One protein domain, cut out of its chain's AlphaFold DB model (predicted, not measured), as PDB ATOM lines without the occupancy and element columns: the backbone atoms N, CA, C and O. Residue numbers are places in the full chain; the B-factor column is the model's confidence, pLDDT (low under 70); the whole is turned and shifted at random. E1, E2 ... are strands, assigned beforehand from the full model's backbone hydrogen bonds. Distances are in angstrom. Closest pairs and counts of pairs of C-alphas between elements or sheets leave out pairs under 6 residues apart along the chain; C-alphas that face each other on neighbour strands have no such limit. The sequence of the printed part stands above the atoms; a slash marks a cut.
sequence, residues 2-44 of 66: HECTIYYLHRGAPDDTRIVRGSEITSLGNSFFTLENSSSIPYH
ATOM      1  N   HIS A   2      24.554  -9.976  56.114       73.38
ATOM      2  CA  HIS A   2      25.737 -10.400  55.358       73.38
ATOM      3  C   HIS A   2      26.458  -9.173  54.793       73.38
ATOM      4  O   HIS A   2      25.806  -8.256  54.295       73.38
ATOM      5  N   GLU A   3      27.787  -9.156  54.880       89.94
ATOM      6  CA  GLU A   3      28.608  -8.082  54.318       89.94
ATOM      7  C   GLU A   3      28.583  -8.160  52.785       89.94
ATOM      8  O   GLU A   3      28.712  -9.244  52.211       89.94
ATOM      9  N   CYS A   4      28.367  -7.018  52.132       95.12
ATOM     10  CA  CYS A   4      28.378  -6.880  50.680       95.12
ATOM     11  C   CYS A   4      29.533  -5.962  50.288       95.12
ATOM     12  O   CYS A   4      29.631  -4.857  50.826       95.12
ATOM     13  N   THR A   5      30.367  -6.396  49.348       96.25
ATOM     14  CA  THR A   5      31.563  -5.669  48.909       96.25
ATOM     15  C   THR A   5      31.584  -5.606  47.392       96.25
ATOM     16  O   THR A   5      31.530  -6.633  46.714       96.25
ATOM     17  N   ILE A   6      31.657  -4.398  46.842       95.81
ATOM     18  CA  ILE A   6      31.586  -4.150  45.401       95.81
ATOM     19  C   ILE A   6      32.901  -3.534  44.944       95.81
ATOM     20  O   ILE A   6      33.316  -2.479  45.423       95.81
ATOM     21  N   TYR A   7      33.526  -4.185  43.971       94.50
ATOM     22  CA  TYR A   7      34.758  -3.746  43.332       94.50
ATOM     23  C   TYR A   7      34.407  -3.118  41.989       94.50
ATOM     24  O   TYR A   7      33.731  -3.748  41.168       94.50
ATOM     25  N   TYR A   8      34.872  -1.901  41.728       93.44
ATOM     26  CA  TYR A   8      34.604  -1.200  40.475       93.44
ATOM     27  C   TYR A   8      35.838  -0.488  39.931       93.44
ATOM     28  O   TYR A   8      36.709  -0.039  40.671       93.44
ATOM     29  N   LEU A   9      35.881  -0.356  38.607       90.31
ATOM     30  CA  LEU A   9      36.958   0.316  37.895       90.31
ATOM     31  C   LEU A   9      36.949   1.823  38.196       90.31
ATOM     32  O   LEU A   9      35.943   2.496  37.947       90.31
ATOM     33  N   HIS A  10      38.071   2.386  38.634       85.25
ATOM     34  CA  HIS A  10      38.293   3.813  38.840       85.25
ATOM     35  C   HIS A  10      39.629   4.249  38.232       85.25
ATOM     36  O   HIS A  10      40.681   3.971  38.794       85.25
ATOM     37  N   ARG A  11      39.569   4.946  37.086       76.25
ATOM     38  CA  ARG A  11      40.761   5.433  36.374       76.25
ATOM     39  C   ARG A  11      41.568   6.364  37.282       76.25
ATOM     40  O   ARG A  11      41.013   7.349  37.768       76.25
ATOM     41  N   GLY A  12      42.849   6.052  37.480       66.06
ATOM     42  CA  GLY A  12      43.779   6.857  38.284       66.06
ATOM     43  C   GLY A  12      43.923   6.431  39.752       66.06
ATOM     44  O   GLY A  12      44.562   7.146  40.520       66.06
ATOM     45  N   ALA A  13      43.346   5.295  40.160       64.00
ATOM     46  CA  ALA A  13      43.668   4.637  41.430       64.00
ATOM     47  C   ALA A  13      44.783   3.586  41.225       64.00
ATOM     48  O   ALA A  13      44.902   3.061  40.117       64.00
ATOM     49  N   PRO A  14      45.577   3.233  42.258       55.66
ATOM     50  CA  PRO A  14      46.433   2.043  42.203       55.66
ATOM     51  C   PRO A  14      45.579   0.821  41.819       55.66
ATOM     52  O   PRO A  14      44.471   0.677  42.331       55.66
ATOM     53  N   ASP A  15      46.042   0.002  40.871       65.56
ATOM     54  CA  ASP A  15      45.300  -1.139  40.286       65.56
ATOM     55  C   ASP A  15      43.965  -0.802  39.582       65.56
ATOM     56  O   ASP A  15      43.152  -1.690  39.301       65.56
ATOM     57  N   ASP A  16      43.704   0.481  39.296       77.62
ATOM     58  CA  ASP A  16      42.490   0.980  38.637       77.62
ATOM     59  C   ASP A  16      41.172   0.509  39.290       77.62
ATOM     60  O   ASP A  16      40.114   0.543  38.659       77.62
ATOM     61  N   THR A  17      41.192   0.081  40.557       82.75
ATOM     62  CA  THR A  17      40.039  -0.530  41.236       82.75
ATOM     63  C   THR A  17      39.768   0.145  42.574       82.75
ATOM     64  O   THR A  17      40.669   0.396  43.366       82.75
ATOM     65  N   ARG A  18      38.495   0.431  42.852       91.75
ATOM     66  CA  ARG A  18      38.012   0.882  44.161       91.75
ATOM     67  C   ARG A  18      36.992  -0.097  44.722       91.75
ATOM     68  O   ARG A  18      36.342  -0.827  43.974       91.75
ATOM     69  N   ILE A  19      36.861  -0.071  46.042       93.44
ATOM     70  CA  ILE A  19      35.981  -0.938  46.818       93.44
ATOM     71  C   ILE A  19      34.974  -0.062  47.553       93.44
ATOM     72  O   ILE A  19      35.354   0.972  48.098       93.44
ATOM     73  N   VAL A  20      33.709  -0.473  47.554       94.88
ATOM     74  CA  VAL A  20      32.648   0.111  48.389       94.88
ATOM     75  C   VAL A  20      31.871  -0.999  49.076       94.88
ATOM     76  O   VAL A  20      31.652  -2.070  48.496       94.88
ATOM     77  N   ARG A  21      31.443  -0.749  50.309       95.25
ATOM     78  CA  ARG A  21      30.530  -1.631  51.032       95.25
ATOM     79  C   ARG A  21      29.101  -1.376  50.581       95.25
ATOM     80  O   ARG A  21      28.699  -0.245  50.335       95.25
ATOM     81  N   GLY A  22      28.292  -2.429  50.557       94.31
ATOM     82  CA  GLY A  22      26.861  -2.310  50.280       94.31
ATOM     83  C   GLY A  22      26.128  -1.433  51.298       94.31
ATOM     84  O   GLY A  22      25.120  -0.835  50.951       94.31
ATOM     85  N   SER A  23      26.654  -1.304  52.521       94.62
ATOM     86  CA  SER A  23      26.126  -0.385  53.537       94.62
ATOM     87  C   SER A  23      26.282   1.091  53.171       94.62
ATOM     88  O   SER A  23      25.553   1.909  53.705       94.62
ATOM     89  N   GLU A  24      27.215   1.433  52.279       95.25
ATOM     90  CA  GLU A  24      27.428   2.812  51.818       95.25
ATOM     91  C   GLU A  24      26.476   3.189  50.669       95.25
ATOM     92  O   GLU A  24      26.484   4.333  50.216       95.25
ATOM     93  N   ILE A  25      25.682   2.242  50.151       95.81
ATOM     94  CA  ILE A  25      24.750   2.475  49.043       95.81
ATOM     95  C   ILE A  25      23.430   3.011  49.586       95.81
ATOM     96  O   ILE A  25      22.739   2.347  50.354       95.81
ATOM     97  N   THR A  26      23.034   4.185  49.108       97.50
ATOM     98  CA  THR A  26      21.787   4.853  49.500       97.50
ATOM     99  C   THR A  26      20.656   4.642  48.501       97.50
ATOM    100  O   THR A  26      19.486   4.738  48.866       97.50
ATOM    101  N   SER A  27      20.972   4.354  47.236       97.06
ATOM    102  CA  SER A  27      19.965   4.135  46.198       97.06
ATOM    103  C   SER A  27      20.484   3.257  45.063       97.06
ATOM    104  O   SER A  27      21.646   3.353  44.662       97.06
ATOM    105  N   LEU A  28      19.591   2.428  44.518       97.44
ATOM    106  CA  LEU A  28      19.814   1.635  43.314       97.44
ATOM    107  C   LEU A  28      18.963   2.213  42.181       97.44
ATOM    108  O   LEU A  28      17.735   2.159  42.225       97.44
ATOM    109  N   GLY A  29      19.622   2.770  41.169       95.88
ATOM    110  CA  GLY A  29      18.984   3.226  39.940       95.88
ATOM    111  C   GLY A  29      19.004   2.155  38.848       95.88
ATOM    112  O   GLY A  29      19.483   1.037  39.036       95.88
ATOM    113  N   ASN A  30      18.531   2.518  37.655       95.62
ATOM    114  CA  ASN A  30      18.497   1.608  36.504       95.62
ATOM    115  C   ASN A  30      19.907   1.297  35.945       95.62
ATOM    116  O   ASN A  30      20.170   0.200  35.468       95.62
ATOM    117  N   SER A  31      20.858   2.236  36.029       95.19
ATOM    118  CA  SER A  31      22.188   2.078  35.396       95.19
ATOM    119  C   SER A  31      23.380   2.384  36.307       95.19
ATOM    120  O   SER A  31      24.535   2.265  35.887       95.19
ATOM    121  N   PHE A  32      23.117   2.793  37.543       96.69
ATOM    122  CA  PHE A  32      24.113   3.153  38.541       96.69
ATOM    123  C   PHE A  32      23.521   3.007  39.941       96.69
ATOM    124  O   PHE A  32      22.301   3.029  40.108       96.69
ATOM    125  N   PHE A  33      24.393   2.916  40.937       97.00
ATOM    126  CA  PHE A  33      24.026   3.078  42.339       97.00
ATOM    127  C   PHE A  33      24.638   4.358  42.903       97.00
ATOM    128  O   PHE A  33      25.660   4.836  42.400       97.00
ATOM    129  N   THR A  34      24.012   4.903  43.940       97.38
ATOM    130  CA  THR A  34      24.458   6.124  44.618       97.38
ATOM    131  C   THR A  34      24.983   5.779  46.001       97.38
ATOM    132  O   THR A  34      24.385   4.968  46.710       97.38
ATOM    133  N   LEU A  35      26.106   6.385  46.371       95.94
ATOM    134  CA  LEU A  35      26.715   6.263  47.693       95.94
ATOM    135  C   LEU A  35      26.239   7.373  48.641       95.94
ATOM    136  O   LEU A  35      25.721   8.400  48.203       95.94
ATOM    137  N   GLU A  36      26.483   7.215  49.940       94.94
ATOM    138  CA  GLU A  36      26.216   8.246  50.959       94.94
ATOM    139  C   GLU A  36      26.886   9.590  50.641       94.94
ATOM    140  O   GLU A  36      26.309  10.653  50.858       94.94
ATOM    141  N   ASN A  37      28.071   9.564  50.029       93.25
ATOM    142  CA  ASN A  37      28.797  10.763  49.605       93.25
ATOM    143  C   ASN A  37      28.281  11.380  48.286       93.25
ATOM    144  O   ASN A  37      28.996  12.155  47.654       93.25
ATOM    145  N   SER A  38      27.075  11.012  47.839       93.31
ATOM    146  CA  SER A  38      26.450  11.459  46.581       93.31
ATOM    147  C   SER A  38      27.190  11.050  45.296       93.31
ATOM    148  O   SER A  38      26.833  11.503  44.209       93.31
ATOM    149  N   SER A  39      28.203  10.179  45.378       93.81
ATOM    150  CA  SER A  39      28.866   9.643  44.188       93.81
ATOM    151  C   SER A  39      27.991   8.597  43.505       93.81
ATOM    152  O   SER A  39      27.530   7.654  44.148       93.81
ATOM    153  N   SER A  40      27.844   8.717  42.186       95.06
ATOM    154  CA  SER A  40      27.145   7.733  41.358       95.06
ATOM    155  C   SER A  40      28.132   6.791  40.677       95.06
ATOM    156  O   SER A  40      29.026   7.229  39.946       95.06
ATOM    157  N   ILE A  41      27.954   5.486  40.877       95.19
ATOM    158  CA  ILE A  41      28.807   4.441  40.310       95.19
ATOM    159  C   ILE A  41      28.020   3.644  39.259       95.19
ATOM    160  O   ILE A  41      27.113   2.884  39.604       95.19
ATOM    161  N   PRO A  42      28.355   3.784  37.964       95.75
ATOM    162  CA  PRO A  42      27.735   3.004  36.898       95.75
ATOM    163  C   PRO A  42      27.982   1.497  37.013       95.75
ATOM    164  O   PRO A  42      29.119   1.063  37.216       95.75
ATOM    165  N   TYR A  43      26.953   0.685  36.755       95.31
ATOM    166  CA  TYR A  43      27.050  -0.779  36.858       95.31
ATOM    167  C   TYR A  43      28.073  -1.390  35.901       95.31
ATOM    168  O   TYR A  43      28.779  -2.329  36.256       95.31
ATOM    169  N   HIS A  44      28.239  -0.820  34.706       92.56
ATOM    170  CA  HIS A  44      29.213  -1.315  33.731       92.56
ATOM    171  C   HIS A  44      30.676  -1.193  34.202       92.56
ATOM    172  O   HIS A  44      31.569  -1.775  33.577       92.56
TER     173      HIS A  44
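This is residues 2 to 44 of the 66 residues of the protein "DUF504 domain-containing protein" of Methanosarcinales archaeon (UniProt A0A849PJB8). Two small antiparallel sheets follow one another along the printed part: a two-strand hairpin of E1 and E2, with a loop of residues 10 to 16 at its turn, and then a meander of three short strands, E3, E4 and E5. A tight link at the other end of the hairpin, residues 22 to 24, joins the two sheets, whose named strands otherwise stay apart. The printed part has 43 residues, with no named helix and five named strands in the order E1, E2, E3, E4, E5; the class is all strand. The whole is compact, with a radius of gyration of the C-alphas of 10.4 A, and rounded, spanning 26 by 24 by 18 A.

E1 covers residues 4 to 9, begins at C-alpha 4 at (28.378, -6.880, 50.680) and is 17.0 A from first to last C-alpha. E2, residues 17 to 21, is 13.7 A long and ends at C-alpha 21 at (30.530, -1.631, 51.032). E3 is residues 25 to 28, and E4 is residues 32 to 35, 10.0 A long. E5, residues 40 to 42, ends at C-alpha 42 at (27.735, 3.004, 36.898).

E1 and E2 form an antiparallel hairpin, with 156 degrees between their directions. The C-alphas of Tyr 7 and Ile 19 face each other at 4.6 A, and N 6 and O 20 are within hydrogen-bond range at 2.9 A, as are N 18 and O 8 at 2.9 A. E2 and E3 meet only through their link. The second sheet runs E3, E4, E5, a meander in which each strand is the antiparallel neighbour of the one before; E3 and E5 are edge strands and E4 is the inner one. E3 and E4 form a hairpin at 159 degrees; the C-alphas of Ile 25 and Leu 35 face each other at 4.5 A, and N 26 and O 34 are 2.9 A apart, within hydrogen-bond range. E4 and E5 form another hairpin, at 149 degrees; the C-alphas of Phe 32 and Pro 42 face each other at 4.0 A, and N 41 and O 33 are within hydrogen-bond range at 2.8 A. E1 and E5 are only just apart, their closest C-alphas 8.1 A from each other. E1 is also apart from E3 and E4, and E2 is apart from E4 and E5.

The C-alphas of His 2 and Gly 12 are the two farthest apart, at 30.2 A. The printed part has no cut, and no link is long; the link from E1 to E2, of 7 residues, is short, and the other three are tight. The mean pLDDT of the printed part is 90.0, and residues 12 to 15 are under 70.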